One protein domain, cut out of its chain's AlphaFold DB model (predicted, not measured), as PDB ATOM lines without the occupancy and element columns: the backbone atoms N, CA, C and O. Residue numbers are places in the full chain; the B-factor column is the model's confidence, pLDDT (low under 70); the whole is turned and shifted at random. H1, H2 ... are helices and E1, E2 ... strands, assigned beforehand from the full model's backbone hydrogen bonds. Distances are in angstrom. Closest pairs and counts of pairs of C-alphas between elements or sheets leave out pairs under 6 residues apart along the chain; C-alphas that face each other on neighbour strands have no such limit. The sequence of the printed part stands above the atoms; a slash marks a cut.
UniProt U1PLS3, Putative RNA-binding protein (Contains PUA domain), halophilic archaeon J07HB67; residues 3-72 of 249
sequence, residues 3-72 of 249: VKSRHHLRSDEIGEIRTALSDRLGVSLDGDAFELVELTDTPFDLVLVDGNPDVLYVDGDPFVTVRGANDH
ATOM      1  N   VAL A   3     -35.553  29.253 -23.687       90.25
ATOM      2  CA  VAL A   3     -34.444  29.487 -24.616       90.25
ATOM      3  C   VAL A   3     -34.827  30.618 -25.563       90.25
ATOM      4  O   VAL A   3     -35.838  30.530 -26.259       90.25
ATOM      5  N   LYS A   4     -34.005  31.667 -25.600       91.06
ATOM      6  CA  LYS A   4     -34.145  32.782 -26.540       91.06
ATOM      7  C   LYS A   4     -33.587  32.410 -27.908       91.06
ATOM      8  O   LYS A   4     -34.245  32.621 -28.925       91.06
ATOM      9  N   SER A   5     -32.368  31.877 -27.939       92.75
ATOM     10  CA  SER A   5     -31.701  31.457 -29.169       92.75
ATOM     11  C   SER A   5     -30.702  30.331 -28.893       92.75
ATOM     12  O   SER A   5     -30.246  30.150 -27.765       92.75
ATOM     13  N   ARG A   6     -30.396  29.537 -29.924       95.69
ATOM     14  CA  ARG A   6     -29.393  28.466 -29.881       95.69
ATOM     15  C   ARG A   6     -28.645  28.434 -31.204       95.69
ATOM     16  O   ARG A   6     -29.289  28.390 -32.253       95.69
ATOM     17  N   HIS A   7     -27.320  28.476 -31.159       93.94
ATOM     18  CA  HIS A   7     -26.482  28.452 -32.356       93.94
ATOM     19  C   HIS A   7     -25.105  27.846 -32.074       93.94
ATOM     20  O   HIS A   7     -24.625  27.878 -30.945       93.94
ATOM     21  N   HIS A   8     -24.472  27.299 -33.111       96.81
ATOM     22  CA  HIS A   8     -23.105  26.794 -33.013       96.81
ATOM     23  C   HIS A   8     -22.105  27.939 -32.867       96.81
ATOM     24  O   HIS A   8     -22.230  28.962 -33.547       96.81
ATOM     25  N   LEU A   9     -21.102  27.722 -32.021       95.50
ATOM     26  CA  LEU A   9     -19.969  28.626 -31.873       95.50
ATOM     27  C   LEU A   9     -18.954  28.420 -32.996       95.50
ATOM     28  O   LEU A   9     -18.776  27.316 -33.520       95.50
ATOM     29  N   ARG A  10     -18.273  29.500 -33.372       96.00
ATOM     30  CA  ARG A  10     -17.160  29.462 -34.321       96.00
ATOM     31  C   ARG A  10     -15.873  29.004 -33.640       96.00
ATOM     32  O   ARG A  10     -15.737  29.035 -32.422       96.00
ATOM     33  N   SER A  11     -14.895  28.582 -34.438       95.00
ATOM     34  CA  SER A  11     -13.629  28.042 -33.923       95.00
ATOM     35  C   SER A  11     -12.804  29.048 -33.114       95.00
ATOM     36  O   SER A  11     -12.092  28.641 -32.202       95.00
ATOM     37  N   ASP A  12     -12.883  30.339 -33.441       95.75
ATOM     38  CA  ASP A  12     -12.271  31.426 -32.673       95.75
ATOM     39  C   ASP A  12     -12.944  31.588 -31.306       95.75
ATOM     40  O   ASP A  12     -12.249  31.551 -30.293       95.75
ATOM     41  N   GLU A  13     -14.278  31.634 -31.262       94.81
ATOM     42  CA  GLU A  13     -15.050  31.695 -30.009       94.81
ATOM     43  C   GLU A  13     -14.768  30.479 -29.102       94.81
ATOM     44  O   GLU A  13     -14.548  30.618 -27.900       94.81
ATOM     45  N   ILE A  14     -14.691  29.274 -29.679       96.50
ATOM     46  CA  ILE A  14     -14.315  28.050 -28.946       96.50
ATOM     47  C   ILE A  14     -12.891  28.167 -28.381       96.50
ATOM     48  O   ILE A  14     -12.627  27.751 -27.250       96.50
ATOM     49  N   GLY A  15     -11.964  28.732 -29.159       96.00
ATOM     50  CA  GLY A  15     -10.588  28.976 -28.731       96.00
ATOM     51  C   GLY A  15     -10.497  29.936 -27.544       96.00
ATOM     52  O   GLY A  15      -9.723  29.685 -26.618       96.00
ATOM     53  N   GLU A  16     -11.314  30.990 -27.534       95.50
ATOM     54  CA  GLU A  16     -11.408  31.937 -26.416       95.50
ATOM     55  C   GLU A  16     -11.903  31.253 -25.136       95.50
ATOM     56  O   GLU A  16     -11.285  31.417 -24.084       95.50
ATOM     57  N   ILE A  17     -12.947  30.419 -25.228       96.00
ATOM     58  CA  ILE A  17     -13.465  29.650 -24.085       96.00
ATOM     59  C   ILE A  17     -12.387  28.723 -23.520       96.00
ATOM     60  O   ILE A  17     -12.118  28.749 -22.318       96.00
ATOM     61  N   ARG A  18     -11.750  27.914 -24.377       96.69
ATOM     62  CA  ARG A  18     -10.706  26.965 -23.954       96.69
ATOM     63  C   ARG A  18      -9.546  27.674 -23.263       96.69
ATOM     64  O   ARG A  18      -9.104  27.229 -22.209       96.69
ATOM     65  N   THR A  19      -9.090  28.785 -23.834       96.44
ATOM     66  CA  THR A  19      -7.986  29.574 -23.273       96.44
ATOM     67  C   THR A  19      -8.374  30.160 -21.918       96.44
ATOM     68  O   THR A  19      -7.654  29.977 -20.945       96.44
ATOM     69  N   ALA A  20      -9.550  30.787 -21.818       94.94
ATOM     70  CA  ALA A  20     -10.006  31.410 -20.578       94.94
ATOM     71  C   ALA A  20     -10.146  30.408 -19.420       94.94
ATOM     72  O   ALA A  20      -9.793  30.728 -18.284       94.94
ATOM     73  N   LEU A  21     -10.647  29.200 -19.693       95.69
ATOM     74  CA  LEU A  21     -10.811  28.163 -18.672       95.69
ATOM     75  C   LEU A  21      -9.490  27.483 -18.309       95.69
ATOM     76  O   LEU A  21      -9.261  27.198 -17.134       95.69
ATOM     77  N   SER A  22      -8.609  27.269 -19.287       96.12
ATOM     78  CA  SER A  22      -7.273  26.729 -19.039       96.12
ATOM     79  C   SER A  22      -6.433  27.691 -18.200       96.12
ATOM     80  O   SER A  22      -5.854  27.267 -17.205       96.12
ATOM     81  N   ASP A  23      -6.429  28.984 -18.535       94.12
ATOM     82  CA  ASP A  23      -5.625  29.992 -17.839       94.12
ATOM     83  C   ASP A  23      -6.098  30.234 -16.398       94.12
ATOM     84  O   ASP A  23      -5.278  30.457 -15.510       94.12
ATOM     85  N   ARG A  24      -7.418  30.217 -16.156       90.94
ATOM     86  CA  ARG A  24      -7.991  30.515 -14.831       90.94
ATOM     87  C   ARG A  24      -8.066  29.292 -13.917       90.94
ATOM     88  O   ARG A  24      -7.829  29.410 -12.718       90.94
ATOM     89  N   LEU A  25      -8.447  28.141 -14.467       93.62
ATOM     90  CA  LEU A  25      -8.815  26.958 -13.683       93.62
ATOM     91  C   LEU A  25      -7.955  25.726 -13.982       93.62
ATOM     92  O   LEU A  25      -8.170  24.687 -13.363       93.62
ATOM     93  N   GLY A  26      -7.050  25.783 -14.963       95.12
ATOM     94  CA  GLY A  26      -6.334  24.599 -15.448       95.12
ATOM     95  C   GLY A  26      -7.234  23.592 -16.175       95.12
ATOM     96  O   GLY A  26      -6.857  22.441 -16.351       95.12
ATOM     97  N   VAL A  27      -8.436  23.997 -16.599       94.94
ATOM     98  CA  VAL A  27      -9.426  23.088 -17.197       94.94
ATOM     99  C   VAL A  27      -9.173  22.904 -18.693       94.94
ATOM    100  O   VAL A  27      -9.163  23.872 -19.453       94.94
ATOM    101  N   SER A  28      -9.051  21.646 -19.129       91.81
ATOM    102  CA  SER A  28      -9.078  21.268 -20.546       91.81
ATOM    103  C   SER A  28     -10.487  20.843 -20.955       91.81
ATOM    104  O   SER A  28     -11.017  19.858 -20.440       91.81
ATOM    105  N   LEU A  29     -11.087  21.584 -21.890       89.56
ATOM    106  CA  LEU A  29     -12.365  21.219 -22.499       89.56
ATOM    107  C   LEU A  29     -12.157  20.487 -23.821       89.56
ATOM    108  O   LEU A  29     -11.875  21.104 -24.861       89.56
ATOM    109  N   ASP A  30     -12.377  19.182 -23.768       85.38
ATOM    110  CA  ASP A  30     -12.435  18.308 -24.929       85.38
ATOM    111  C   ASP A  30     -13.872  18.253 -25.449       85.38
ATOM    112  O   ASP A  30     -14.818  18.139 -24.675       85.38
ATOM    113  N   GLY A  31     -14.029  18.386 -26.763       87.00
ATOM    114  CA  GLY A  31     -15.325  18.288 -27.419       87.00
ATOM    115  C   GLY A  31     -15.273  18.735 -28.872       87.00
ATOM    116  O   GLY A  31     -14.393  19.520 -29.263       87.00
ATOM    117  N   ASP A  32     -16.215  18.228 -29.659       89.06
ATOM    118  CA  ASP A  32     -16.265  18.426 -31.108       89.06
ATOM    119  C   ASP A  32     -17.323  19.462 -31.509       89.06
ATOM    120  O   ASP A  32     -17.123  20.232 -32.453       89.06
ATOM    121  N   ALA A  33     -18.429  19.532 -30.766       91.25
ATOM    122  CA  ALA A  33     -19.536  20.442 -31.015       91.25
ATOM    123  C   ALA A  33     -19.755  21.401 -29.839       91.25
ATOM    124  O   ALA A  33     -20.011  20.987 -28.712       91.25
ATOM    125  N   PHE A  34     -19.725  22.703 -30.133       96.12
ATOM    126  CA  PHE A  34     -20.005  23.765 -29.168       96.12
ATOM    127  C   PHE A  34     -21.203  24.591 -29.620       96.12
ATOM    128  O   PHE A  34     -21.268  25.039 -30.771       96.12
ATOM    129  N   GLU A  35     -22.144  24.826 -28.712       94.31
ATOM    130  CA  GLU A  35     -23.355  25.592 -28.995       94.31
ATOM    131  C   GLU A  35     -23.675  26.574 -27.878       94.31
ATOM    132  O   GLU A  35     -23.841  26.175 -26.728       94.31
ATOM    133  N   LEU A  36     -23.836  27.849 -28.223       93.75
ATOM    134  CA  LEU A  36     -24.306  28.868 -27.297       93.75
ATOM    135  C   LEU A  36     -25.834  28.843 -27.228       93.75
ATOM    136  O   LEU A  36     -26.532  28.931 -28.243       93.75
ATOM    137  N   VAL A  37     -26.344  28.729 -26.009       93.50
ATOM    138  CA  VAL A  37     -27.758  28.782 -25.655       93.50
ATOM    139  C   VAL A  37     -27.996  30.070 -24.882       93.50
ATOM    140  O   VAL A  37     -27.680  30.160 -23.694       93.50
ATOM    141  N   GLU A  38     -28.587  31.048 -25.561       87.88
ATOM    142  CA  GLU A  38     -29.034  32.277 -24.918       87.88
ATOM    143  C   GLU A  38     -30.342  32.019 -24.175       87.88
ATOM    144  O   GLU A  38     -31.331  31.544 -24.754       87.88
ATOM    145  N   LEU A  39     -30.371  32.365 -22.896       83.38
ATOM    146  CA  LEU A  39     -31.529  32.167 -22.037       83.38
ATOM    147  C   LEU A  39     -32.296  33.483 -21.844       83.38
ATOM    148  O   LEU A  39     -31.744  34.583 -21.864       83.38
ATOM    149  N   THR A  40     -33.617  33.382 -21.699       84.69
ATOM    150  CA  THR A  40     -34.481  34.546 -21.454       84.69
ATOM    151  C   THR A  40     -34.606  34.799 -19.955       84.69
ATOM    152  O   THR A  40     -34.775  33.858 -19.178       84.69
ATOM    153  N   ASP A  41     -34.573  36.073 -19.552       84.62
ATOM    154  CA  ASP A  41     -34.740  36.526 -18.163       84.62
ATOM    155  C   ASP A  41     -33.706  35.956 -17.168       84.62
ATOM    156  O   ASP A  41     -33.941  35.894 -15.954       84.62
ATOM    157  N   THR A  42     -32.527  35.573 -17.660       77.56
ATOM    158  CA  THR A  42     -31.398  35.094 -16.856       77.56
ATOM    159  C   THR A  42     -30.197  36.037 -16.971       77.56
ATOM    160  O   THR A  42     -30.018  36.702 -17.987       77.56
ATOM    161  N   PRO A  43     -29.353  36.125 -15.927       77.69
ATOM    162  CA  PRO A  43     -28.113  36.900 -15.970       77.69
ATOM    163  C   PRO A  43     -26.938  36.119 -16.587       77.69
ATOM    164  O   PRO A  43     -25.796  36.551 -16.470       77.69
ATOM    165  N   PHE A  44     -27.207  34.950 -17.166       83.56
ATOM    166  CA  PHE A  44     -26.209  34.060 -17.736       83.56
ATOM    167  C   PHE A  44     -26.775  33.298 -18.927       83.56
ATOM    168  O   PHE A  44     -27.984  33.040 -18.985       83.56
ATOM    169  N   ASP A  45     -25.857  32.875 -19.787       88.38
ATOM    170  CA  ASP A  45     -26.086  31.981 -20.918       88.38
ATOM    171  C   ASP A  45     -25.281  30.692 -20.728       88.38
ATOM    172  O   ASP A  45     -24.397  30.621 -19.870       88.38
ATOM    173  N   LEU A  46     -25.597  29.651 -21.496       91.38
ATOM    174  CA  LEU A  46     -24.934  28.348 -21.397       91.38
ATOM    175  C   LEU A  46     -24.249  27.998 -22.706       91.38
ATOM    176  O   LEU A  46     -24.788  28.268 -23.774       91.38
ATOM    177  N   VAL A  47     -23.115  27.315 -22.624       92.75
ATOM    178  CA  VAL A  47     -22.516  26.647 -23.775       92.75
ATOM    179  C   VAL A  47     -22.616  25.145 -23.574       92.75
ATOM    180  O   VAL A  47     -22.217  24.608 -22.537       92.75
ATOM    181  N   LEU A  48     -23.187  24.485 -24.576       93.56
ATOM    182  CA  LEU A  48     -23.242  23.038 -24.652       93.56
ATOM    183  C   LEU A  48     -21.982  22.530 -25.346       93.56
ATOM    184  O   LEU A  48     -21.719  22.944 -26.472       93.56
ATOM    185  N   VAL A  49     -21.254  21.630 -24.695       93.44
ATOM    186  CA  VAL A  49     -20.131  20.877 -25.260       93.44
ATOM    187  C   VAL A  49     -20.621  19.453 -25.477       93.44
ATOM    188  O   VAL A  49     -21.057  18.789 -24.537       93.44
ATOM    189  N   ASP A  50     -20.709  19.032 -26.738       93.88
ATOM    190  CA  ASP A  50     -21.280  17.740 -27.146       93.88
ATOM    191  C   ASP A  50     -22.661  17.463 -26.509       93.88
ATOM    192  O   ASP A  50     -23.009  16.357 -26.092       93.88
ATOM    193  N   GLY A  51     -23.471  18.524 -26.399       90.75
ATOM    194  CA  GLY A  51     -24.817  18.487 -25.823       90.75
ATOM    195  C   GLY A  51     -24.891  18.607 -24.294       90.75
ATOM    196  O   GLY A  51     -26.000  18.639 -23.751       90.75
ATOM    197  N   ASN A  52     -23.762  18.721 -23.589       90.75
ATOM    198  CA  ASN A  52     -23.709  18.882 -22.135       90.75
ATOM    199  C   ASN A  52     -23.458  20.344 -21.733       90.75
ATOM    200  O   ASN A  52     -22.592  20.989 -22.310       90.75
ATOM    201  N   PRO A  53     -24.205  20.907 -20.763       90.19
ATOM    202  CA  PRO A  53     -24.047  22.300 -20.344       90.19
ATOM    203  C   PRO A  53     -22.830  22.457 -19.431       90.19
ATOM    204  O   PRO A  53     -22.973  22.567 -18.211       90.19
ATOM    205  N   ASP A  54     -21.641  22.447 -20.013       90.88
ATOM    206  CA  ASP A  54     -20.390  22.403 -19.253       90.88
ATOM    207  C   ASP A  54     -19.844  23.795 -18.954       90.88
ATOM    208  O   ASP A  54     -19.141  23.996 -17.964       90.88
ATOM    209  N   VAL A  55     -20.253  24.786 -19.744       93.75
ATOM    210  CA  VAL A  55     -19.807  26.171 -19.616       93.75
ATOM    211  C   VAL A  55     -21.004  27.105 -19.473       93.75
ATOM    212  O   VAL A  55     -22.082  26.877 -20.022       93.75
ATOM    213  N   LEU A  56     -20.808  28.172 -18.711       90.56
ATOM    214  CA  LEU A  56     -21.724  29.289 -18.557       90.56
ATOM    215  C   LEU A  56     -21.005  30.598 -18.874       90.56
ATOM    216  O   LEU A  56     -19.833  30.758 -18.550       90.56
ATOM    217  N   TYR A  57     -21.724  31.544 -19.459       85.88
ATOM    218  CA  TYR A  57     -21.273  32.926 -19.580       85.88
ATOM    219  C   TYR A  57     -21.928  33.763 -18.489       85.88
ATOM    220  O   TYR A  57     -23.152  33.880 -18.452       85.88
ATOM    221  N   VAL A  58     -21.121  34.358 -17.610       81.12
ATOM    222  CA  VAL A  58     -21.563  35.301 -16.570       81.12
ATOM    223  C   VAL A  58     -20.726  36.562 -16.683       81.12
ATOM    224  O   VAL A  58     -19.510  36.494 -16.803       81.12
ATOM    225  N   ASP A  59     -21.384  37.721 -16.665       82.06
ATOM    226  CA  ASP A  59     -20.751  39.036 -16.865       82.06
ATOM    227  C   ASP A  59     -19.928  39.161 -18.167       82.06
ATOM    228  O   ASP A  59     -19.076  40.036 -18.286       82.06
ATOM    229  N   GLY A  60     -20.211  38.314 -19.165       81.75
ATOM    230  CA  GLY A  60     -19.490  38.272 -20.442       81.75
ATOM    231  C   GLY A  60     -18.239  37.389 -20.442       81.75
ATOM    232  O   GLY A  60     -17.614  37.242 -21.486       81.75
ATOM    233  N   ASP A  61     -17.907  36.761 -19.316       87.12
ATOM    234  CA  ASP A  61     -16.776  35.850 -19.176       87.12
ATOM    235  C   ASP A  61     -17.246  34.381 -19.141       87.12
ATOM    236  O   ASP A  61     -18.214  34.066 -18.435       87.12
ATOM    237  N   PRO A  62     -16.570  33.459 -19.853       92.31
ATOM    238  CA  PRO A  62     -16.862  32.035 -19.757       92.31
ATOM    239  C   PRO A  62     -16.339  31.453 -18.438       92.31
ATOM    240  O   PRO A  62     -15.243  31.779 -17.968       92.31
ATOM    241  N   PHE A  63     -17.123  30.555 -17.851       94.50
ATOM    242  CA  PHE A  63     -16.786  29.808 -16.644       94.50
ATOM    243  C   PHE A  63     -17.406  28.407 -16.679       94.50
ATOM    244  O   PHE A  63     -18.351  28.162 -17.423       94.50
ATOM    245  N   VAL A  64     -16.906  27.468 -15.878       92.12
ATOM    246  CA  VAL A  64     -17.487  26.116 -15.799       92.12
ATOM    247  C   VAL A  64     -18.818  26.113 -15.046       92.12
ATOM    248  O   VAL A  64     -18.989  26.828 -14.057       92.12
ATOM    249  N   THR A  65     -19.768  25.277 -15.467       93.25
ATOM    250  CA  THR A  65     -20.923  24.925 -14.624       93.25
ATOM    251  C   THR A  65     -20.508  23.937 -13.542       93.25
ATOM    252  O   THR A  65     -19.437  23.341 -13.600       93.25
ATOM    253  N   VAL A  66     -21.380  23.686 -12.559       90.44
ATOM    254  CA  VAL A  66     -21.140  22.612 -11.576       90.44
ATOM    255  C   VAL A  66     -20.978  21.257 -12.268       90.44
ATOM    256  O   VAL A  66     -20.194  20.430 -11.819       90.44
ATOM    257  N   ARG A  67     -21.710  21.012 -13.361       89.06
ATOM    258  CA  ARG A  67     -21.557  19.778 -14.132       89.06
ATOM    259  C   ARG A  67     -20.218  19.759 -14.863       89.06
ATOM    260  O   ARG A  67     -19.451  18.832 -14.640       89.06
ATOM    261  N   GLY A  68     -19.919  20.807 -15.629       91.75
ATOM    262  CA  GLY A  68     -18.667  20.912 -16.374       91.75
ATOM    263  C   GLY A  68     -17.440  20.832 -15.473       91.75
ATOM    264  O   GLY A  68     -16.486  20.161 -15.817       91.75
ATOM    265  N   ALA A  69     -17.494  21.404 -14.269       92.38
ATOM    266  CA  ALA A  69     -16.416  21.315 -13.285       92.38
ATOM    267  C   ALA A  69     -16.268  19.922 -12.643       92.38
ATOM    268  O   ALA A  69     -15.247  19.641 -12.035       92.38
ATOM    269  N   ASN A  70     -17.288  19.063 -12.705       92.88
ATOM    270  CA  ASN A  70     -17.181  17.674 -12.251       92.88
ATOM    271  C   ASN A  70     -16.745  16.735 -13.387       92.88
ATOM    272  O   ASN A  70     -16.079  15.739 -13.115       92.88
ATOM    273  N   ASP A  71     -17.117  17.053 -14.629       92.81
ATOM    274  CA  ASP A  71     -16.715  16.304 -15.825       92.81
ATOM    275  C   ASP A  71     -15.273  16.679 -16.250       92.81
ATOM    276  O   ASP A  71     -14.497  15.814 -16.654       92.81
ATOM    277  N   HIS A  72     -14.877  17.939 -16.032       94.00
ATOM    278  CA  HIS A  72     -13.539  18.499 -16.249       94.00
ATOM    279  C   HIS A  72     -13.058  19.220 -14.969       94.00
ATOM    280  O   HIS A  72     -13.263  20.431 -14.821       94.00
TER     281      HIS A  72
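What this domain is: This is residues 3 to 72 of the 249 residues of the protein "Putative RNA-binding protein (Contains PUA domain)" of halophilic archaeon J07HB67 (UniProt U1PLS3). A strongly twisted wall of five antiparallel strands has the long helix H1 across one face, toward the E4 and E5 end, while the short helix H2 sits beside the strands next to E4. Strands E2 to E5 follow one another back and forth, and E1, the first element of the printed part, borders E2 at the far edge from H1. The printed part has 70 residues with five named strands and two named helices, in the order E1 H1 E2 E3 E4 E5 H2; the sheet order is E1, E2, E3, E4, E5, and the class is mixed, helices and strands. The whole is compact, with a radius of gyration of the C-alphas of 11.1 A, and rounded, spanning 31 by 21 by 19 A.

How they stand to each other: E1, residues 3 to 8, is an edge strand, antiparallel to E2, residues 34 to 39, at 164 degrees, with N 36 and O 7 at 2.8 A. E2 forms a hairpin with E3, residues 44 to 49, with N 37 and O 46 at 2.8 A. E3 forms a hairpin with E4, residues 52 to 58, with N 47 and O 55 at 2.8 A. E4 forms a hairpin with E5, residues 61 to 64, the other edge strand, with N 56 and O 63 at 2.8 A. E2, E3, E4 and E5 make a meander, each strand the antiparallel neighbour of the one before. H1, residues 11 to 25, is on the sheet at a height of 9.2 A, giving two layers, helix on one face of a sheet. It lies over E4 and E5, only just not over E3, on which 2 of its C-alphas fall, and runs across the strands, at 79 degrees to E4 on the local plane. The closest C-alphas of H1 and E5 are those of Ile 17 and Pro 62, 6.0 A apart. H2, residues 66 to 71, stands at the sheet's level with a height of 2.3 A; its closest C-alpha to E4 is that of Gly 68, 3.7 A from that of Asp 54. H1 and H2 are apart. In H1 and H2 every O i to N i+4 pair is within hydrogen-bond range.

Where its parts are: E1 begins at C-alpha 3, (-34.444, 29.487, -24.616), and is 14.4 A long. H1 begins at C-alpha 11, (-13.629, 28.042, -33.923), and measures 20.8 A. E2 measures 15.9 A, E3 16.4 A, E4 17.5 A and E5 10.3 A. H2, 8.8 A long, ends at C-alpha 71, (-16.715, 16.304, -15.825).

The domain as a whole: The C-alphas of Lys 4 and Gly 26, the two farthest apart, are 31.0 A from each other. The printed part has no cut and no long link; H1 to E2, with 8 residues between them, is short, and the other links are tight. The mean pLDDT of the printed part is 91.4, and no printed residue is under 70.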